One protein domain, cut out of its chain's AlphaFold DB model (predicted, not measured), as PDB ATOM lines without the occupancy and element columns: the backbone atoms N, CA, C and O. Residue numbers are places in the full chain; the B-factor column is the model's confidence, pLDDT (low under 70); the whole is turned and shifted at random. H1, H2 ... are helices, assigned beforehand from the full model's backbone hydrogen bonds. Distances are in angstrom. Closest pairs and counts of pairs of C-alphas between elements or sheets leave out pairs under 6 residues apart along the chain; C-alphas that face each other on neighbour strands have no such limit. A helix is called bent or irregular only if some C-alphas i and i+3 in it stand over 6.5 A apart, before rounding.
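Overview. This is residues 7 to 164 of the 366 residues of an uncharacterized protein of Saprolegnia parasitica (strain CBS 223.65) (UniProt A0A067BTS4). Four helices, the long H2, H3 and H5 and the shorter H7, make an up-and-down bundle, each running against the one before it in the chain, with H2 touching H3 alone of the other three. H4 and H8 pack together at one end, with little H1 nearby, and H6 crosses the other end. The 158 printed residues hold eight named helices, H1 to H8 in order, and no named strand: all helix. The whole is compact, radius of gyration of the C-alphas 16.8 A, and only just elongated, spanning 52 by 35 by 27 A.

Along the chain. H1, residues 7 to 12, begins at C-alpha 7 (39.788, -46.348, 82.862) and is irregular, C-alphas 8 and 11 being 7.8 A apart. H2 is residues 18 to 36, 27.0 A; H3 43 to 62, 28.0 A; H4 69 to 85, 25.5 A; H5 89 to 113, 36.2 A. H6 is residues 125 to 133, H7 135 to 147 and H8 150 to 162, ending at C-alpha 162 (21.244, -26.052, 76.260).

Arrangement. The closest C-alphas of the hairpin H2 and H3, Leu 24 and Ile 53, are 5.5 A apart. H5, the hub, touches H7 at Gly 101 and Leu 142, closest C-alphas 4.2 A apart, at a shallow tilt of 32 degrees, opposite ways. H3 touches H8, closest C-alphas Ala 61 and His 154, 5.2 A. H2 and H5 are apart. Every O i to N i+4 pair is within hydrogen-bond range in H2, H3, H5, H6, H7 and H8; H4 has 10 of 13, and H1 0 of 2, with 2 of 3 O i to N i+3 pairs.

Size, cuts and confidence. The C-alphas farthest apart, Asp 119 and His 162, are 53.0 A apart. The printed part has no cut; the link H5 to H6 is long. pLDDT is under 70 at residues 37 to 41, 112 to 123 and 162 to 164.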
ATOM      1  N   VAL A   7      40.850 -45.716  82.067       86.38
ATOM      2  CA  VAL A   7      39.788 -46.348  82.862       86.38
ATOM      3  C   VAL A   7      38.999 -45.300  83.652       86.38
ATOM      4  O   VAL A   7      37.771 -45.362  83.724       86.38
ATOM      5  N   ASN A   8      39.684 -44.276  84.165       85.88
ATOM      6  CA  ASN A   8      39.084 -43.215  84.977       85.88
ATOM      7  C   ASN A   8      38.195 -42.251  84.171       85.88
ATOM      8  O   ASN A   8      37.433 -41.487  84.761       85.88
ATOM      9  N   CYS A   9      38.263 -42.290  82.837       87.31
ATOM     10  CA  CYS A   9      37.425 -41.487  81.950       87.31
ATOM     11  C   CYS A   9      36.675 -42.328  80.901       87.31
ATOM     12  O   CYS A   9      36.265 -41.795  79.870       87.31
ATOM     13  N   ARG A  10      36.480 -43.632  81.166       88.50
ATOM     14  CA  ARG A  10      35.787 -44.584  80.274       88.50
ATOM     15  C   ARG A  10      36.284 -44.511  78.831       88.50
ATOM     16  O   ARG A  10      35.490 -44.357  77.907       88.50
ATOM     17  N   ASP A  11      37.602 -44.488  78.651       88.00
ATOM     18  CA  ASP A  11      38.245 -44.399  77.337       88.00
ATOM     19  C   ASP A  11      37.775 -43.208  76.474       88.00
ATOM     20  O   ASP A  11      37.904 -43.235  75.247       88.00
ATOM     21  N   GLY A  12      37.222 -42.154  77.084       90.06
ATOM     22  CA  GLY A  12      36.655 -41.008  76.374       90.06
ATOM     23  C   GLY A  12      35.308 -41.278  75.693       90.06
ATOM     24  O   GLY A  12      34.902 -40.488  74.848       90.06
ATOM     25  N   ASP A  13      34.597 -42.360  76.023       91.44
ATOM     26  CA  ASP A  13      33.326 -42.751  75.379       91.44
ATOM     27  C   ASP A  13      32.177 -41.747  75.568       91.44
ATOM     28  O   ASP A  13      31.145 -41.843  74.910       91.44
ATOM     29  N   PHE A  14      32.349 -40.755  76.441       92.44
ATOM     30  CA  PHE A  14      31.410 -39.646  76.596       92.44
ATOM     31  C   PHE A  14      31.552 -38.562  75.508       92.44
ATOM     32  O   PHE A  14      30.662 -37.716  75.390       92.44
ATOM     33  N   MET A  15      32.650 -38.564  74.745       94.25
ATOM     34  CA  MET A  15      32.900 -37.610  73.660       94.25
ATOM     35  C   MET A  15      32.180 -38.020  72.373       94.25
ATOM     36  O   MET A  15      31.978 -39.207  72.129       94.25
ATOM     37  N   VAL A  16      31.796 -37.039  71.551       92.06
ATOM     38  CA  VAL A  16      31.096 -37.284  70.273       92.06
ATOM     39  C   VAL A  16      32.050 -37.262  69.084       92.06
ATOM     40  O   VAL A  16      31.906 -38.072  68.172       92.06
ATOM     41  N   ASP A  17      33.009 -36.343  69.073       92.12
ATOM     42  CA  ASP A  17      34.029 -36.249  68.037       92.12
ATOM     43  C   ASP A  17      35.067 -37.373  68.201       92.12
ATOM     44  O   ASP A  17      35.873 -37.389  69.137       92.12
ATOM     45  N   GLU A  18      35.052 -38.323  67.263       91.88
ATOM     46  CA  GLU A  18      35.968 -39.465  67.239       91.88
ATOM     47  C   GLU A  18      37.440 -39.060  67.062       91.88
ATOM     48  O   GLU A  18      38.325 -39.729  67.597       91.88
ATOM     49  N   GLU A  19      37.739 -37.959  66.369       90.56
ATOM     50  CA  GLU A  19      39.116 -37.471  66.244       90.56
ATOM     51  C   GLU A  19      39.592 -36.837  67.553       90.56
ATOM     52  O   GLU A  19      40.692 -37.136  68.028       90.56
ATOM     53  N   ALA A  20      38.740 -36.047  68.212       89.62
ATOM     54  CA  ALA A  20      39.043 -35.507  69.538       89.62
ATOM     55  C   ALA A  20      39.230 -36.627  70.580       89.62
ATOM     56  O   ALA A  20      40.126 -36.557  71.422       89.62
ATOM     57  N   LYS A  21      38.436 -37.699  70.485       93.12
ATOM     58  CA  LYS A  21      38.552 -38.900  71.320       93.12
ATOM     59  C   LYS A  21      39.865 -39.650  71.087       93.12
ATOM     60  O   LYS A  21      40.522 -40.064  72.048       93.12
ATOM     61  N   LYS A  22      40.288 -39.817  69.828       92.94
ATOM     62  CA  LYS A  22      41.600 -40.394  69.490       92.94
ATOM     63  C   LYS A  22      42.738 -39.557  70.067       92.94
ATOM     64  O   LYS A  22      43.659 -40.128  70.656       92.94
ATOM     65  N   GLU A  23      42.664 -38.233  69.953       93.19
ATOM     66  CA  GLU A  23      43.707 -37.349  70.476       93.19
ATOM     67  C   GLU A  23      43.731 -37.341  72.013       93.19
ATOM     68  O   GLU A  23      44.811 -37.450  72.591       93.19
ATOM     69  N   LEU A  24      42.573 -37.357  72.688       94.12
ATOM     70  CA  LEU A  24      42.488 -37.553  74.142       94.12
ATOM     71  C   LEU A  24      43.218 -38.835  74.569       94.12
ATOM     72  O   LEU A  24      44.082 -38.805  75.449       94.12
ATOM     73  N   ARG A  25      42.901 -39.966  73.924       94.81
ATOM     74  CA  ARG A  25      43.514 -41.268  74.230       94.81
ATOM     75  C   ARG A  25      45.022 -41.245  74.027       94.81
ATOM     76  O   ARG A  25      45.772 -41.760  74.855       94.81
ATOM     77  N   LYS A  26      45.469 -40.641  72.928       94.62
ATOM     78  CA  LYS A  26      46.883 -40.473  72.604       94.62
ATOM     79  C   LYS A  26      47.598 -39.622  73.651       94.62
ATOM     80  O   LYS A  26      48.644 -40.048  74.126       94.62
ATOM     81  N   GLN A  27      47.040 -38.482  74.058       94.31
ATOM     82  CA  GLN A  27      47.670 -37.620  75.061       94.31
ATOM     83  C   GLN A  27      47.717 -38.262  76.450       94.31
ATOM     84  O   GLN A  27      48.741 -38.163  77.121       94.31
ATOM     85  N   LEU A  28      46.675 -38.994  76.860       93.19
ATOM     86  CA  LEU A  28      46.684 -39.741  78.124       93.19
ATOM     87  C   LEU A  28      47.727 -40.868  78.127       93.19
ATOM     88  O   LEU A  28      48.434 -41.048  79.119       93.19
ATOM     89  N   ARG A  29      47.886 -41.585  77.007       92.44
ATOM     90  CA  ARG A  29      48.959 -42.583  76.854       92.44
ATOM     91  C   ARG A  29      50.335 -41.932  76.857       92.44
ATOM     92  O   ARG A  29      51.201 -42.390  77.585       92.44
ATOM     93  N   GLN A  30      50.521 -40.830  76.131       91.31
ATOM     94  CA  GLN A  30      51.777 -40.076  76.146       91.31
ATOM     95  C   GLN A  30      52.126 -39.570  77.547       91.31
ATOM     96  O   GLN A  30      53.286 -39.627  77.941       91.31
ATOM     97  N   PHE A  31      51.138 -39.105  78.313       90.81
ATOM     98  CA  PHE A  31      51.329 -38.697  79.699       90.81
ATOM     99  C   PHE A  31      51.797 -39.871  80.570       90.81
ATOM    100  O   PHE A  31      52.799 -39.747  81.269       90.81
ATOM    101  N   ARG A  32      51.130 -41.030  80.476       90.12
ATOM    102  CA  ARG A  32      51.529 -42.268  81.169       90.12
ATOM    103  C   ARG A  32      52.936 -42.720  80.777       90.12
ATOM    104  O   ARG A  32      53.743 -43.030  81.647       90.12
ATOM    105  N   ASP A  33      53.223 -42.779  79.482       88.00
ATOM    106  CA  ASP A  33      54.497 -43.283  78.969       88.00
ATOM    107  C   ASP A  33      55.648 -42.377  79.423       88.00
ATOM    108  O   ASP A  33      56.702 -42.864  79.825       88.00
ATOM    109  N   ARG A  34      55.416 -41.060  79.471       86.00
ATOM    110  CA  ARG A  34      56.370 -40.094  80.027       86.00
ATOM    111  C   ARG A  34      56.527 -40.213  81.543       86.00
ATOM    112  O   ARG A  34      57.647 -40.111  82.032       86.00
ATOM    113  N   LEU A  35      55.452 -40.492  82.285       84.56
ATOM    114  CA  LEU A  35      55.555 -40.800  83.717       84.56
ATOM    115  C   LEU A  35      56.388 -42.060  83.991       84.56
ATOM    116  O   LEU A  35      56.966 -42.186  85.069       84.56
ATOM    117  N   ALA A  36      56.434 -43.002  83.045       78.81
ATOM    118  CA  ALA A  36      57.223 -44.224  83.164       78.81
ATOM    119  C   ALA A  36      58.711 -44.025  82.824       78.81
ATOM    120  O   ALA A  36      59.534 -44.837  83.246       78.81
ATOM    121  N   THR A  37      59.068 -42.967  82.089       68.94
ATOM    122  CA  THR A  37      60.468 -42.625  81.813       68.94
ATOM    123  C   THR A  37      61.080 -41.880  82.998       68.94
ATOM    124  O   THR A  37      60.615 -40.799  83.350       68.94
ATOM    125  N   ASP A  38      62.140 -42.438  83.587       55.62
ATOM    126  CA  ASP A  38      62.849 -41.913  84.771       55.62
ATOM    127  C   ASP A  38      63.770 -40.716  84.433       55.62
ATOM    128  O   ASP A  38      64.923 -40.622  84.850       55.62
ATOM    129  N   ALA A  39      63.277 -39.821  83.575       63.09
ATOM    130  CA  ALA A  39      63.981 -38.635  83.113       63.09
ATOM    131  C   ALA A  39      63.610 -37.411  83.962       63.09
ATOM    132  O   ALA A  39      62.537 -37.342  84.565       63.09
ATOM    133  N   THR A  40      64.494 -36.409  83.968       64.06
ATOM    134  CA  THR A  40      64.224 -35.093  84.557       64.06
ATOM    135  C   THR A  40      62.882 -34.549  84.044       64.06
ATOM    136  O   THR A  40      62.644 -34.587  82.833       64.06
ATOM    137  N   PRO A  41      62.003 -34.044  84.927       68.44
ATOM    138  CA  PRO A  41      60.678 -33.600  84.523       68.44
ATOM    139  C   PRO A  41      60.752 -32.395  83.589       68.44
ATOM    140  O   PRO A  41      61.191 -31.324  83.994       68.44
ATOM    141  N   ASP A  42      60.236 -32.549  82.373       77.25
ATOM    142  CA  ASP A  42      59.840 -31.419  81.535       77.25
ATOM    143  C   ASP A  42      58.412 -31.006  81.921       77.25
ATOM    144  O   ASP A  42      57.415 -31.470  81.353       77.25
ATOM    145  N   LEU A  43      58.311 -30.159  82.950       75.06
ATOM    146  CA  LEU A  43      57.034 -29.688  83.495       75.06
ATOM    147  C   LEU A  43      56.236 -28.884  82.459       75.06
ATOM    148  O   LEU A  43      55.002 -28.894  82.487       75.06
ATOM    149  N   GLY A  44      56.924 -28.239  81.512       78.69
ATOM    150  CA  GLY A  44      56.311 -27.585  80.362       78.69
ATOM    151  C   GLY A  44      55.547 -28.575  79.486       78.69
ATOM    152  O   GLY A  44      54.381 -28.342  79.168       78.69
ATOM    153  N   THR A  45      56.155 -29.714  79.163       84.81
ATOM    154  CA  THR A  45      55.495 -30.771  78.387       84.81
ATOM    155  C   THR A  45      54.308 -31.393  79.126       84.81
ATOM    156  O   THR A  45      53.256 -31.596  78.518       84.81
ATOM    157  N   TYR A  46      54.416 -31.654  80.433       87.62
ATOM    158  CA  TYR A  46      53.285 -32.176  81.217       87.62
ATOM    159  C   TYR A  46      52.111 -31.203  81.279       87.62
ATOM    160  O   TYR A  46      50.958 -31.614  81.125       87.62
ATOM    161  N   ARG A  47      52.403 -29.909  81.441       89.00
ATOM    162  CA  ARG A  47      51.398 -28.856  81.330       89.00
ATOM    163  C   ARG A  47      50.739 -28.899  79.951       89.00
ATOM    164  O   ARG A  47      49.521 -28.950  79.896       89.00
ATOM    165  N   ASN A  48      51.506 -28.941  78.863       90.31
ATOM    166  CA  ASN A  48      50.951 -28.949  77.505       90.31
ATOM    167  C   ASN A  48      50.035 -30.160  77.247       90.31
ATOM    168  O   ASN A  48      48.990 -30.013  76.617       90.31
ATOM    169  N   LEU A  49      50.394 -31.343  77.759       92.69
ATOM    170  CA  LEU A  49      49.544 -32.537  77.691       92.69
ATOM    171  C   LEU A  49      48.242 -32.351  78.476       92.69
ATOM    172  O   LEU A  49      47.166 -32.660  77.975       92.69
ATOM    173  N   MET A  50      48.321 -31.815  79.694       94.12
ATOM    174  CA  MET A  50      47.129 -31.487  80.480       94.12
ATOM    175  C   MET A  50      46.232 -30.475  79.759       94.12
ATOM    176  O   MET A  50      45.022 -30.688  79.661       94.12
ATOM    177  N   GLU A  51      46.813 -29.401  79.223       94.44
ATOM    178  CA  GLU A  51      46.071 -28.365  78.506       94.44
ATOM    179  C   GLU A  51      45.368 -28.937  77.277       94.44
ATOM    180  O   GLU A  51      44.191 -28.648  77.064       94.44
ATOM    181  N   GLY A  52      46.049 -29.799  76.515       93.94
ATOM    182  CA  GLY A  52      45.468 -30.495  75.371       93.94
ATOM    183  C   GLY A  52      44.299 -31.398  75.768       93.94
ATOM    184  O   GLY A  52      43.211 -31.256  75.211       93.94
ATOM    185  N   ILE A  53      44.474 -32.255  76.780       95.44
ATOM    186  CA  ILE A  53      43.417 -33.134  77.316       95.44
ATOM    187  C   ILE A  53      42.158 -32.335  77.675       95.44
ATOM    188  O   ILE A  53      41.057 -32.657  77.221       95.44
ATOM    189  N   VAL A  54      42.313 -31.271  78.468       96.00
ATOM    190  CA  VAL A  54      41.189 -30.426  78.893       96.00
ATOM    191  C   VAL A  54      40.576 -29.694  77.699       96.00
ATOM    192  O   VAL A  54      39.353 -29.635  77.578       96.00
ATOM    193  N   PHE A  55      41.405 -29.163  76.796       95.25
ATOM    194  CA  PHE A  55      40.952 -28.463  75.598       95.25
ATOM    195  C   PHE A  55      40.075 -29.349  74.710       95.25
ATOM    196  O   PHE A  55      38.986 -28.912  74.340       95.25
ATOM    197  N   PHE A  56      40.483 -30.586  74.408       94.44
ATOM    198  CA  PHE A  56      39.694 -31.485  73.555       94.44
ATOM    199  C   PHE A  56      38.338 -31.818  74.167       94.44
ATOM    200  O   PHE A  56      37.324 -31.763  73.473       94.44
ATOM    201  N   VAL A  57      38.295 -32.087  75.473       95.88
ATOM    202  CA  VAL A  57      37.041 -32.385  76.177       95.88
ATOM    203  C   VAL A  57      36.095 -31.184  76.168       95.88
ATOM    204  O   VAL A  57      34.904 -31.333  75.896       95.88
ATOM    205  N   VAL A  58      36.606 -29.981  76.439       95.12
ATOM    206  CA  VAL A  58      35.779 -28.765  76.445       95.12
ATOM    207  C   VAL A  58      35.343 -28.385  75.030       95.12
ATOM    208  O   VAL A  58      34.192 -28.001  74.836       95.12
ATOM    209  N   LYS A  59      36.223 -28.516  74.033       93.50
ATOM    210  CA  LYS A  59      35.905 -28.233  72.630       93.50
ATOM    211  C   LYS A  59      34.845 -29.188  72.087       93.50
ATOM    212  O   LYS A  59      33.928 -28.721  71.426       93.50
ATOM    213  N   ASP A  60      34.911 -30.477  72.411       94.56
ATOM    214  CA  ASP A  60      33.865 -31.438  72.035       94.56
ATOM    215  C   ASP A  60      32.522 -31.126  72.726       94.56
ATOM    216  O   ASP A  60      31.460 -31.187  72.109       94.56
ATOM    217  N   ALA A  61      32.551 -30.707  73.996       93.06
ATOM    218  CA  ALA A  61      31.341 -30.353  74.740       93.06
ATOM    219  C   ALA A  61      30.679 -29.043  74.266       93.06
ATOM    220  O   ALA A  61      29.456 -28.913  74.316       93.06
ATOM    221  N   VAL A  62      31.475 -28.046  73.874       91.50
ATOM    222  CA  VAL A  62      31.016 -26.669  73.610       91.50
ATOM    223  C   VAL A  62      30.962 -26.339  72.112       91.50
ATOM    224  O   VAL A  62      30.215 -25.452  71.697       91.50
ATOM    225  N   GLY A  63      31.735 -27.042  71.289       86.69
ATOM    226  CA  GLY A  63      31.850 -26.835  69.849       86.69
ATOM    227  C   GLY A  63      32.883 -25.776  69.446       86.69
ATOM    228  O   GLY A  63      33.727 -25.340  70.230       86.69
ATOM    229  N   VAL A  64      32.791 -25.328  68.189       80.56
ATOM    230  CA  VAL A  64      33.784 -24.477  67.493       80.56
ATOM    231  C   VAL A  64      34.088 -23.127  68.154       80.56
ATOM    232  O   VAL A  64      35.072 -22.489  67.799       80.56
ATOM    233  N   SER A  65      33.283 -22.688  69.127       82.81
ATOM    234  CA  SER A  65      33.515 -21.435  69.863       82.81
ATOM    235  C   SER A  65      34.698 -21.483  70.842       82.81
ATOM    236  O   SER A  65      35.021 -20.465  71.448       82.81
ATOM    237  N   VAL A  66      35.322 -22.650  71.026       90.00
ATOM    238  CA  VAL A  66      36.526 -22.835  71.845       90.00
ATOM    239  C   VAL A  66      37.738 -22.899  70.914       90.00
ATOM    240  O   VAL A  66      38.027 -23.946  70.331       90.00
ATOM    241  N   ALA A  67      38.422 -21.764  70.745       88.44
ATOM    242  CA  ALA A  67      39.573 -21.641  69.847       88.44
ATOM    243  C   ALA A  67      40.908 -21.914  70.557       88.44
ATOM    244  O   ALA A  67      41.867 -22.350  69.924       88.44
ATOM    245  N   SER A  68      40.958 -21.692  71.870       91.94
ATOM    246  CA  SER A  68      42.164 -21.825  72.686       91.94
ATOM    247  C   SER A  68      41.901 -22.529  74.021       91.94
ATOM    248  O   SER A  68      40.757 -22.700  74.455       91.94
ATOM    249  N   PHE A  69      42.979 -22.914  74.707       92.12
ATOM    250  CA  PHE A  69      42.892 -23.402  76.083       92.12
ATOM    251  C   PHE A  69      42.366 -22.323  77.047       92.12
ATOM    252  O   PHE A  69      41.594 -22.636  77.951       92.12
ATOM    253  N   ASP A  70      42.694 -21.047  76.829       91.75
ATOM    254  CA  ASP A  70      42.183 -19.950  77.660       91.75
ATOM    255  C   ASP A  70      40.663 -19.782  77.528       91.75
ATOM    256  O   ASP A  70      39.973 -19.582  78.535       91.75
ATOM    257  N   ASP A  71      40.121 -19.959  76.319       90.81
ATOM    258  CA  ASP A  71      38.671 -20.007  76.103       90.81
ATOM    259  C   ASP A  71      38.052 -21.183  76.859       90.81
ATOM    260  O   ASP A  71      37.036 -21.023  77.545       90.81
ATOM    261  N   ALA A  72      38.689 -22.358  76.790       93.00
ATOM    262  CA  ALA A  72      38.247 -23.546  77.508       93.00
ATOM    263  C   ALA A  72      38.209 -23.302  79.029       93.00
ATOM    264  O   ALA A  72      37.201 -23.587  79.683       93.00
ATOM    265  N   LEU A  73      39.249 -22.677  79.594       93.81
ATOM    266  CA  LEU A  73      39.278 -22.254  80.996       93.81
ATOM    267  C   LEU A  73      38.189 -21.234  81.327       93.81
ATOM    268  O   LEU A  73      37.640 -21.252  82.432       93.81
ATOM    269  N   GLY A  74      37.878 -20.324  80.404       89.75
ATOM    270  CA  GLY A  74      36.757 -19.397  80.530       89.75
ATOM    271  C   GLY A  74      35.427 -20.136  80.701       89.75
ATOM    272  O   GLY A  74      34.665 -19.828  81.620       89.75
ATOM    273  N   ARG A  75      35.181 -21.170  79.885       92.50
ATOM    274  CA  ARG A  75      33.976 -22.015  79.980       92.50
ATOM    275  C   ARG A  75      33.905 -22.773  81.303       92.50
ATOM    276  O   ARG A  75      32.868 -22.733  81.962       92.50
ATOM    277  N   ILE A  76      35.010 -23.384  81.732       93.75
ATOM    278  CA  ILE A  76      35.097 -24.089  83.021       93.75
ATOM    279  C   ILE A  76      34.807 -23.128  84.183       93.75
ATOM    280  O   ILE A  76      34.009 -23.442  85.063       93.75
ATOM    281  N   ARG A  77      35.403 -21.927  84.186       90.56
ATOM    282  CA  ARG A  77      35.161 -20.917  85.234       90.56
ATOM    283  C   ARG A  77      33.704 -20.457  85.275       90.56
ATOM    284  O   ARG A  77      33.162 -20.268  86.365       90.56
ATOM    285  N   GLY A  78      33.057 -20.337  84.117       87.56
ATOM    286  CA  GLY A  78      31.643 -19.973  84.016       87.56
ATOM    287  C   GLY A  78      30.688 -20.977  84.679       87.56
ATOM    288  O   GLY A  78      29.626 -20.575  85.156       87.56
ATOM    289  N   LEU A  79      31.075 -22.255  84.806       90.50
ATOM    290  CA  LEU A  79      30.251 -23.277  85.468       90.50
ATOM    291  C   LEU A  79      29.970 -22.962  86.938       90.50
ATOM    292  O   LEU A  79      28.948 -23.396  87.462       90.50
ATOM    293  N   LYS A  80      30.827 -22.188  87.614       87.88
ATOM    294  CA  LYS A  80      30.643 -21.858  89.034       87.88
ATOM    295  C   LYS A  80      29.294 -21.182  89.292       87.88
ATOM    296  O   LYS A  80      28.572 -21.593  90.193       87.88
ATOM    297  N   GLY A  81      28.939 -20.178  88.488       83.81
ATOM    298  CA  GLY A  81      27.663 -19.468  88.630       83.81
ATOM    299  C   GLY A  81      26.462 -20.373  88.351       83.81
ATOM    300  O   GLY A  81      25.485 -20.353  89.097       83.81
ATOM    301  N   TYR A  82      26.575 -21.224  87.327       86.06
ATOM    302  CA  TYR A  82      25.558 -22.218  86.986       86.06
ATOM    303  C   TYR A  82      25.317 -23.216  88.130       86.06
ATOM    304  O   TYR A  82      24.174 -23.439  88.522       86.06
ATOM    305  N   LEU A  83      26.383 -23.773  88.709       86.62
ATOM    306  CA  LEU A  83      26.294 -24.767  89.782       86.62
ATOM    307  C   LEU A  83      25.718 -24.179  91.075       86.62
ATOM    308  O   LEU A  83      24.879 -24.825  91.704       86.62
ATOM    309  N   ILE A  84      26.109 -22.947  91.420       84.19
ATOM    310  CA  ILE A  84      25.549 -22.211  92.562       84.19
ATOM    311  C   ILE A  84      24.048 -21.982  92.353       84.19
ATOM    312  O   ILE A  84      23.250 -22.283  93.241       84.19
ATOM    313  N   GLY A  85      23.647 -21.503  91.169       83.88
ATOM    314  CA  GLY A  85      22.236 -21.299  90.828       83.88
ATOM    315  C   GLY A  85      21.422 -22.595  90.873       83.88
ATOM    316  O   GLY A  85      20.297 -22.607  91.368       83.88
ATOM    317  N   ALA A  86      22.022 -23.706  90.438       85.12
ATOM    318  CA  ALA A  86      21.429 -25.041  90.476       85.12
ATOM    319  C   ALA A  86      21.505 -25.729  91.854       85.12
ATOM    320  O   ALA A  86      21.030 -26.856  91.994       85.12
ATOM    321  N   LYS A  87      22.114 -25.095  92.871       87.81
ATOM    322  CA  LYS A  87      22.374 -25.672  94.207       87.81
ATOM    323  C   LYS A  87      23.102 -27.029  94.159       87.81
ATOM    324  O   LYS A  87      22.910 -27.883  95.029       87.81
ATOM    325  N   ASN A  88      23.953 -27.242  93.156       85.38
ATOM    326  CA  ASN A  88      24.619 -28.518  92.905       85.38
ATOM    327  C   ASN A  88      25.966 -28.613  93.645       85.38
ATOM    328  O   ASN A  88      27.037 -28.501  93.044       85.38
ATOM    329  N   LYS A  89      25.908 -28.860  94.960       85.19
ATOM    330  CA  LYS A  89      27.104 -28.986  95.817       85.19
ATOM    331  C   LYS A  89      28.103 -30.061  95.354       85.19
ATOM    332  O   LYS A  89      29.301 -29.776  95.382       85.19
ATOM    333  N   PRO A  90      27.681 -31.269  94.919       86.81
ATOM    334  CA  PRO A  90      28.617 -32.246  94.367       86.81
ATOM    335  C   PRO A  90      29.364 -31.704  93.145       86.81
ATOM    336  O   PRO A  90      30.588 -31.795  93.093       86.81
ATOM    337  N   GLY A  91      28.654 -31.060  92.213       86.50
ATOM    338  CA  GLY A  91      29.256 -30.442  91.030       86.50
ATOM    339  C   GLY A  91      30.280 -29.355  91.369       86.50
ATOM    340  O   GLY A  91      31.314 -29.262  90.713       86.50
ATOM    341  N   GLU A  92      30.063 -28.570  92.428       86.81
ATOM    342  CA  GLU A  92      31.074 -27.623  92.923       86.81
ATOM    343  C   GLU A  92      32.350 -28.331  93.423       86.81
ATOM    344  O   GLU A  92      33.454 -27.802  93.289       86.81
ATOM    345  N   GLY A  93      32.222 -29.533  93.995       87.50
ATOM    346  CA  GLY A  93      33.353 -30.389  94.365       87.50
ATOM    347  C   GLY A  93      34.157 -30.863  93.152       87.50
ATOM    348  O   GLY A  93      35.382 -30.713  93.132       87.50
ATOM    349  N   PHE A  94      33.475 -31.356  92.117       91.12
ATOM    350  CA  PHE A  94      34.116 -31.749  90.857       91.12
ATOM    351  C   PHE A  94      34.801 -30.557  90.172       91.12
ATOM    352  O   PHE A  94      35.961 -30.659  89.776       91.12
ATOM    353  N   LEU A  95      34.142 -29.392  90.116       93.44
ATOM    354  CA  LEU A  95      34.727 -28.178  89.537       93.44
ATOM    355  C   LEU A  95      36.019 -27.764  90.254       93.44
ATOM    356  O   LEU A  95      37.008 -27.439  89.598       93.44
ATOM    357  N   ARG A  96      36.023 -27.795  91.593       92.75
ATOM    358  CA  ARG A  96      37.221 -27.487  92.387       92.75
ATOM    359  C   ARG A  96      38.353 -28.477  92.135       92.75
ATOM    360  O   ARG A  96      39.500 -28.050  92.099       92.75
ATOM    361  N   SER A  97      38.038 -29.754  91.931       92.75
ATOM    362  CA  SER A  97      39.039 -30.794  91.653       92.75
ATOM    363  C   SER A  97      39.728 -30.551  90.308       92.75
ATOM    364  O   SER A  97      40.953 -30.483  90.254       92.75
ATOM    365  N   VAL A  98      38.951 -30.274  89.254       94.62
ATOM    366  CA  VAL A  98      39.490 -29.912  87.929       94.62
ATOM    367  C   VAL A  98      40.354 -28.651  88.008       94.62
ATOM    368  O   VAL A  98      41.459 -28.617  87.471       94.62
ATOM    369  N   GLN A  99      39.872 -27.608  88.691       94.69
ATOM    370  CA  GLN A  99      40.615 -26.355  88.849       94.69
ATOM    371  C   GLN A  99      41.917 -26.552  89.628       94.69
ATOM    372  O   GLN A  99      42.938 -25.991  89.246       94.69
ATOM    373  N   TRP A 100      41.897 -27.363  90.686       94.38
ATOM    374  CA  TRP A 100      43.086 -27.684  91.466       94.38
ATOM    375  C   TRP A 100      44.144 -28.401  90.622       94.38
ATOM    376  O   TRP A 100      45.302 -27.988  90.640       94.38
ATOM    377  N   GLY A 101      43.744 -29.394  89.820       93.81
ATOM    378  CA  GLY A 101      44.639 -30.069  88.881       93.81
ATOM    379  C   GLY A 101      45.306 -29.099  87.901       93.81
ATOM    380  O   GLY A 101      46.531 -29.066  87.783       93.81
ATOM    381  N   ILE A 102      44.503 -28.257  87.238       93.75
ATOM    382  CA  ILE A 102      44.977 -27.274  86.250       93.75
ATOM    383  C   ILE A 102      45.948 -26.269  86.883       93.75
ATOM    384  O   ILE A 102      47.031 -26.024  86.348       93.75
ATOM    385  N   GLU A 103      45.567 -25.669  88.013       92.12
ATOM    386  CA  GLU A 103      46.395 -24.668  88.687       92.12
ATOM    387  C   GLU A 103      47.669 -25.290  89.273       92.12
ATOM    388  O   GLU A 103      48.727 -24.667  89.216       92.12
ATOM    389  N   GLY A 104      47.627 -26.541  89.739       90.12
ATOM    390  CA  GLY A 104      48.817 -27.256  90.203       90.12
ATOM    391  C   GLY A 104      49.894 -27.393  89.122       90.12
ATOM    392  O   GLY A 104      51.064 -27.107  89.380       90.12
ATOM    393  N   PHE A 105      49.513 -27.724  87.882       88.19
ATOM    394  CA  PHE A 105      50.465 -27.789  86.763       88.19
ATOM    395  C   PHE A 105      51.050 -26.414  86.409       88.19
ATOM    396  O   PHE A 105      52.224 -26.318  86.044       88.19
ATOM    397  N   LYS A 106      50.272 -25.330  86.547       86.06
ATOM    398  CA  LYS A 106      50.786 -23.960  86.368       86.06
ATOM    399  C   LYS A 106      51.781 -23.587  87.461       86.06
ATOM    400  O   LYS A 106      52.830 -23.020  87.160       86.06
ATOM    401  N   VAL A 107      51.474 -23.936  88.710       82.56
ATOM    402  CA  VAL A 107      52.362 -23.707  89.849       82.56
ATOM    403  C   VAL A 107      53.700 -24.408  89.621       82.56
ATOM    404  O   VAL A 107      54.726 -23.750  89.749       82.56
ATOM    405  N   PHE A 108      53.721 -25.674  89.192       74.81
ATOM    406  CA  PHE A 108      54.976 -26.385  88.907       74.81
ATOM    407  C   PHE A 108      55.849 -25.696  87.863       74.81
ATOM    408  O   PHE A 108      57.051 -25.547  88.082       74.81
ATOM    409  N   LYS A 109      55.257 -25.185  86.782       72.81
ATOM    410  CA  LYS A 109      56.006 -24.400  85.793       72.81
ATOM    411  C   LYS A 109      56.585 -23.112  86.395       72.81
ATOM    412  O   LYS A 109      57.727 -22.749  86.117       72.81
ATOM    413  N   ASN A 110      55.824 -22.426  87.245       73.44
ATOM    414  CA  ASN A 110      56.294 -21.208  87.907       73.44
ATOM    415  C   ASN A 110      57.428 -21.504  88.902       73.44
ATOM    416  O   ASN A 110      58.387 -20.738  88.967       73.44
ATOM    417  N   MET A 111      57.356 -22.633  89.619       71.75
ATOM    418  CA  MET A 111      58.436 -23.107  90.493       71.75
ATOM    419  C   MET A 111      59.730 -23.356  89.712       71.75
ATOM    420  O   MET A 111      60.811 -23.066  90.209       71.75
ATOM    421  N   GLU A 112      59.637 -23.877  88.490       68.19
ATOM    422  CA  GLU A 112      60.797 -24.090  87.623       68.19
ATOM    423  C   GLU A 112      61.403 -22.776  87.109       68.19
ATOM    424  O   GLU A 112      62.621 -22.661  87.012       68.19
ATOM    425  N   THR A 113      60.564 -21.772  86.839       69.25
ATOM    426  CA  THR A 113      60.985 -20.507  86.216       69.25
ATOM    427  C   THR A 113      61.521 -19.485  87.231       69.25
ATOM    428  O   THR A 113      62.403 -18.697  86.901       69.25
ATOM    429  N   HIS A 114      61.006 -19.479  88.466       65.00
ATOM    430  CA  HIS A 114      61.205 -18.381  89.426       65.00
ATOM    431  C   HIS A 114      61.833 -18.804  90.769       65.00
ATOM    432  O   HIS A 114      61.644 -18.122  91.770       65.00
ATOM    433  N   TYR A 115      62.582 -19.913  90.834       60.56
ATOM    434  CA  TYR A 115      63.144 -20.412  92.106       60.56
ATOM    435  C   TYR A 115      64.336 -19.613  92.664       60.56
ATOM    436  O   TYR A 115      64.885 -19.997  93.699       60.56
ATOM    437  N   GLN A 116      64.771 -18.538  91.999       56.12
ATOM    438  CA  GLN A 116      65.832 -17.687  92.532       56.12
ATOM    439  C   GLN A 116      65.289 -16.878  93.713       56.12
ATOM    440  O   GLN A 116      64.274 -16.193  93.595       56.12
ATOM    441  N   ALA A 117      65.952 -16.999  94.864       51.81
ATOM    442  CA  ALA A 117      65.641 -16.209  96.043       51.81
ATOM    443  C   ALA A 117      65.838 -14.723  95.711       51.81
ATOM    444  O   ALA A 117      66.935 -14.315  95.341       51.81
ATOM    445  N   GLY A 118      64.770 -13.933  95.806       55.94
ATOM    446  CA  GLY A 118      64.915 -12.491  95.982       55.94
ATOM    447  C   GLY A 118      65.284 -12.209  97.435       55.94
ATOM    448  O   GLY A 118      64.822 -12.935  98.318       55.94
ATOM    449  N   ASP A 119      66.076 -11.167  97.680       55.66
ATOM    450  CA  ASP A 119      66.575 -10.816  99.022       55.66
ATOM    451  C   ASP A 119      65.448 -10.591 100.057       55.66
ATOM    452  O   ASP A 119      65.649 -10.815 101.248       55.66
ATOM    453  N   ASP A 120      64.234 -10.257  99.596       60.69
ATOM    454  CA  ASP A 120      63.063  -9.959 100.435       60.69
ATOM    455  C   ASP A 120      62.010 -11.089 100.504       60.69
ATOM    456  O   ASP A 120      60.947 -10.919 101.109       60.69
ATOM    457  N   LEU A 121      62.246 -12.248  99.873       59.84
ATOM    458  CA  LEU A 121      61.268 -13.343  99.805       59.84
ATOM    459  C   LEU A 121      61.732 -14.580 100.577       59.84
ATOM    460  O   LEU A 121      62.899 -14.963 100.556       59.84
ATOM    461  N   ALA A 122      60.782 -15.255 101.236       61.75
ATOM    462  CA  ALA A 122      61.049 -16.516 101.918       61.75
ATOM    463  C   ALA A 122      61.687 -17.530 100.954       61.75
ATOM    464  O   ALA A 122      61.210 -17.719  99.833       61.75
ATOM    465  N   ASN A 123      62.752 -18.200 101.405       63.97
ATOM    466  CA  ASN A 123      63.489 -19.156 100.588       63.97
ATOM    467  C   ASN A 123      62.579 -20.317 100.144       63.97
ATOM    468  O   ASN A 123      62.254 -21.213 100.924       63.97
ATOM    469  N   TYR A 124      62.188 -20.300  98.871       72.31
ATOM    470  CA  TYR A 124      61.285 -21.281  98.273       72.31
ATOM    471  C   TYR A 124      62.021 -22.512  97.707       72.31
ATOM    472  O   TYR A 124      61.390 -23.503  97.338       72.31
ATOM    473  N   VAL A 125      63.363 -22.502  97.686       71.44
ATOM    474  CA  VAL A 125      64.204 -23.584  97.138       71.44
ATOM    475  C   VAL A 125      63.885 -24.961  97.740       71.44
ATOM    476  O   VAL A 125      63.742 -25.905  96.960       71.44
ATOM    477  N   PRO A 126      63.697 -25.131  99.069       75.75
ATOM    478  CA  PRO A 126      63.361 -26.439  99.637       75.75
ATOM    479  C   PRO A 126      62.051 -27.020  99.088       75.75
ATOM    480  O   PRO A 126      61.955 -28.226  98.859       75.75
ATOM    481  N   LEU A 127      61.055 -26.169  98.824       74.81
ATOM    482  CA  LEU A 127      59.774 -26.592  98.265       74.81
ATOM    483  C   LEU A 127      59.909 -26.987  96.788       74.81
ATOM    484  O   LEU A 127      59.375 -28.021  96.395       74.81
ATOM    485  N   VAL A 128      60.690 -26.247  95.993       75.25
ATOM    486  CA  VAL A 128      60.993 -26.626  94.597       75.25
ATOM    487  C   VAL A 128      61.735 -27.953  94.534       75.25
ATOM    488  O   VAL A 128      61.401 -28.802  93.712       75.25
ATOM    489  N   MET A 129      62.716 -28.165  95.413       75.69
ATOM    490  CA  MET A 129      63.453 -29.429  95.473       75.69
ATOM    491  C   MET A 129      62.539 -30.588  95.874       75.69
ATOM    492  O   MET A 129      62.593 -31.639  95.241       75.69
ATOM    493  N   CYS A 130      61.645 -30.389  96.846       76.94
ATOM    494  CA  CYS A 130      60.636 -31.380  97.215       76.94
ATOM    495  C   CYS A 130      59.681 -31.694  96.047       76.94
ATOM    496  O   CYS A 130      59.424 -32.862  95.753       76.94
ATOM    497  N   ALA A 131      59.201 -30.673  95.330       77.50
ATOM    498  CA  ALA A 131      58.341 -30.851  94.163       77.50
ATOM    499  C   ALA A 131      59.065 -31.582  93.022       77.50
ATOM    500  O   ALA A 131      58.501 -32.500  92.435       77.50
ATOM    501  N   LYS A 132      60.333 -31.240  92.751       77.00
ATOM    502  CA  LYS A 132      61.183 -31.936  91.771       77.00
ATOM    503  C   LYS A 132      61.478 -33.379  92.172       77.00
ATOM    504  O   LYS A 132      61.554 -34.224  91.296       77.00
ATOM    505  N   GLN A 133      61.620 -33.684  93.459       76.75
ATOM    506  CA  GLN A 133      61.822 -35.057  93.941       76.75
ATOM    507  C   GLN A 133      60.557 -35.916  93.818       76.75
ATOM    508  O   GLN A 133      60.654 -37.111  93.566       76.75
ATOM    509  N   ASN A 134      59.375 -35.316  93.973       81.81
ATOM    510  CA  ASN A 134      58.087 -36.019  93.972       81.81
ATOM    511  C   ASN A 134      57.256 -35.727  92.711       81.81
ATOM    512  O   ASN A 134      56.034 -35.881  92.717       81.81
ATOM    513  N   TRP A 135      57.902 -35.273  91.633       81.75
ATOM    514  CA  TRP A 135      57.231 -34.672  90.480       81.75
ATOM    515  C   TRP A 135      56.234 -35.622  89.811       81.75
ATOM    516  O   TRP A 135      55.158 -35.190  89.409       81.75
ATOM    517  N   SER A 136      56.565 -36.914  89.715       85.19
ATOM    518  CA  SER A 136      55.755 -37.918  89.020       85.19
ATOM    519  C   SER A 136      54.493 -38.258  89.807       85.19
ATOM    520  O   SER A 136      53.403 -38.290  89.239       85.19
ATOM    521  N   ALA A 137      54.616 -38.413  91.127       86.38
ATOM    522  CA  ALA A 137      53.481 -38.586  92.028       86.38
ATOM    523  C   ALA A 137      52.573 -37.351  92.012       86.38
ATOM    524  O   ALA A 137      51.356 -37.468  91.897       86.38
ATOM    525  N   LEU A 138      53.161 -36.155  92.065       87.75
ATOM    526  CA  LEU A 138      52.417 -34.904  92.005       87.75
ATOM    527  C   LEU A 138      51.683 -34.730  90.667       87.75
ATOM    528  O   LEU A 138      50.488 -34.444  90.659       87.75
ATOM    529  N   ALA A 139      52.369 -34.942  89.543       88.94
ATOM    530  CA  ALA A 139      51.777 -34.879  88.212       88.94
ATOM    531  C   ALA A 139      50.643 -35.899  88.058       88.94
ATOM    532  O   ALA A 139      49.598 -35.565  87.501       88.94
ATOM    533  N   LEU A 140      50.814 -37.112  88.592       90.25
ATOM    534  CA  LEU A 140      49.773 -38.130  88.582       90.25
ATOM    535  C   LEU A 140      48.534 -37.684  89.363       90.25
ATOM    536  O   LEU A 140      47.443 -37.716  88.806       90.25
ATOM    537  N   VAL A 141      48.683 -37.225  90.610       91.44
ATOM    538  CA  VAL A 141      47.537 -36.796  91.433       91.44
ATOM    539  C   VAL A 141      46.811 -35.613  90.786       91.44
ATOM    540  O   VAL A 141      45.579 -35.588  90.740       91.44
ATOM    541  N   LEU A 142      47.553 -34.642  90.238       93.25
ATOM    542  CA  LEU A 142      46.948 -33.529  89.506       93.25
ATOM    543  C   LEU A 142      46.186 -34.017  88.273       93.25
ATOM    544  O   LEU A 142      45.056 -33.587  88.050       93.25
ATOM    545  N   MET A 143      46.762 -34.930  87.491       94.44
ATOM    546  CA  MET A 143      46.098 -35.462  86.306       94.44
ATOM    547  C   MET A 143      44.871 -36.304  86.666       94.44
ATOM    548  O   MET A 143      43.822 -36.121  86.058       94.44
ATOM    549  N   GLU A 144      44.934 -37.159  87.686       92.94
ATOM    550  CA  GLU A 144      43.774 -37.932  88.147       92.94
ATOM    551  C   GLU A 144      42.631 -37.033  88.623       92.94
ATOM    552  O   GLU A 144      41.473 -37.280  88.283       92.94
ATOM    553  N   SER A 145      42.943 -35.936  89.325       93.12
ATOM    554  CA  SER A 145      41.932 -34.958  89.750       93.12
ATOM    555  C   SER A 145      41.175 -34.320  88.577       93.12
ATOM    556  O   SER A 145      40.020 -33.919  88.732       93.12
ATOM    557  N   ILE A 146      41.797 -34.265  87.394       96.38
ATOM    558  CA  ILE A 146      41.181 -33.798  86.150       96.38
ATOM    559  C   ILE A 146      40.434 -34.950  85.475       96.38
ATOM    560  O   ILE A 146      39.239 -34.831  85.209       96.38
ATOM    561  N   VAL A 147      41.125 -36.065  85.217       94.44
ATOM    562  CA  VAL A 147      40.642 -37.194  84.410       94.44
ATOM    563  C   VAL A 147      39.375 -37.816  84.991       94.44
ATOM    564  O   VAL A 147      38.404 -37.993  84.255       94.44
ATOM    565  N   CYS A 148      39.329 -38.039  86.309       93.00
ATOM    566  CA  CYS A 148      38.154 -38.575  87.007       93.00
ATOM    567  C   CYS A 148      36.916 -37.665  86.899       93.00
ATOM    568  O   CYS A 148      35.792 -38.094  87.157       93.00
ATOM    569  N   CYS A 149      37.109 -36.399  86.526       94.94
ATOM    570  CA  CYS A 149      36.051 -35.406  86.405       94.94
ATOM    571  C   CYS A 149      35.659 -35.114  84.945       94.94
ATOM    572  O   CYS A 149      34.714 -34.354  84.736       94.94
ATOM    573  N   LEU A 150      36.342 -35.674  83.933       95.19
ATOM    574  CA  LEU A 150      36.154 -35.276  82.525       95.19
ATOM    575  C   LEU A 150      34.761 -35.604  81.978       95.19
ATOM    576  O   LEU A 150      34.150 -34.752  81.336       95.19
ATOM    577  N   GLU A 151      34.226 -36.793  82.270       93.88
ATOM    578  CA  GLU A 151      32.872 -37.190  81.842       93.88
ATOM    579  C   GLU A 151      31.811 -36.259  82.447       93.88
ATOM    580  O   GLU A 151      30.899 -35.788  81.762       93.88
ATOM    581  N   TRP A 152      31.950 -35.954  83.741       95.50
ATOM    582  CA  TRP A 152      31.075 -35.005  84.422       95.50
ATOM    583  C   TRP A 152      31.196 -33.601  83.820       95.50
ATOM    584  O   TRP A 152      30.177 -32.952  83.558       95.50
ATOM    585  N   LEU A 153      32.425 -33.137  83.580       95.50
ATOM    586  CA  LEU A 153      32.706 -31.808  83.051       95.50
ATOM    587  C   LEU A 153      32.073 -31.635  81.670       95.50
ATOM    588  O   LEU A 153      31.361 -30.660  81.434       95.50
ATOM    589  N   HIS A 154      32.282 -32.612  80.789       95.25
ATOM    590  CA  HIS A 154      31.726 -32.638  79.441       95.25
ATOM    591  C   HIS A 154      30.199 -32.550  79.445       95.25
ATOM    592  O   HIS A 154      29.622 -31.644  78.840       95.25
ATOM    593  N   ARG A 155      29.534 -33.427  80.207       93.19
ATOM    594  CA  ARG A 155      28.068 -33.425  80.328       93.19
ATOM    595  C   ARG A 155      27.541 -32.109  80.879       93.19
ATOM    596  O   ARG A 155      26.573 -31.563  80.353       93.19
ATOM    597  N   THR A 156      28.184 -31.586  81.918       93.25
ATOM    598  CA  THR A 156      27.762 -30.341  82.570       93.25
ATOM    599  C   THR A 156      27.885 -29.155  81.619       93.25
ATOM    600  O   THR A 156      26.964 -28.344  81.533       93.25
ATOM    601  N   LEU A 157      28.973 -29.078  80.847       92.94
ATOM    602  CA  LEU A 157      29.153 -28.049  79.825       92.94
ATOM    603  C   LEU A 157      28.055 -28.121  78.760       92.94
ATOM    604  O   LEU A 157      27.415 -27.103  78.491       92.94
ATOM    605  N   ARG A 158      27.752 -29.315  78.237       90.62
ATOM    606  CA  ARG A 158      26.668 -29.496  77.259       90.62
ATOM    607  C   ARG A 158      25.320 -29.043  77.808       90.62
ATOM    608  O   ARG A 158      24.629 -28.268  77.149       90.62
ATOM    609  N   VAL A 159      24.965 -29.467  79.020       86.81
ATOM    610  CA  VAL A 159      23.691 -29.094  79.658       86.81
ATOM    611  C   VAL A 159      23.619 -27.589  79.929       86.81
ATOM    612  O   VAL A 159      22.589 -26.968  79.668       86.81
ATOM    613  N   SER A 160      24.708 -26.975  80.402       83.31
ATOM    614  CA  SER A 160      24.740 -25.538  80.699       83.31
ATOM    615  C   SER A 160      24.474 -24.665  79.464       83.31
ATOM    616  O   SER A 160      23.828 -23.626  79.585       83.31
ATOM    617  N   LEU A 161      24.898 -25.117  78.277       74.06
ATOM    618  CA  LEU A 161      24.652 -24.434  77.004       74.06
ATOM    619  C   LEU A 161      23.207 -24.591  76.521       74.06
ATOM    620  O   LEU A 161      22.622 -23.626  76.035       74.06
ATOM    621  N   HIS A 162      22.624 -25.782  76.682       68.25
ATOM    622  CA  HIS A 162      21.244 -26.052  76.260       68.25
ATOM    623  C   HIS A 162      20.220 -25.324  77.139       68.25
ATOM    624  O   HIS A 162      19.188 -24.884  76.643       68.25
ATOM    625  N   ASN A 163      20.523 -25.122  78.423       60.84
ATOM    626  CA  ASN A 163      19.616 -24.465  79.366       60.84
ATOM    627  C   ASN A 163      19.660 -22.926  79.314       60.84
ATOM    628  O   ASN A 163      19.112 -22.272  80.200       60.84
ATOM    629  N   GLY A 164      20.318 -22.324  78.314       51.12
ATOM    630  CA  GLY A 164      20.297 -20.872  78.094       51.12
ATOM    631  C   GLY A 164      20.931 -20.033  79.211       51.12
ATOM    632  O   GLY A 164      20.848 -18.803  79.176       51.12
TER     633      GLY A 164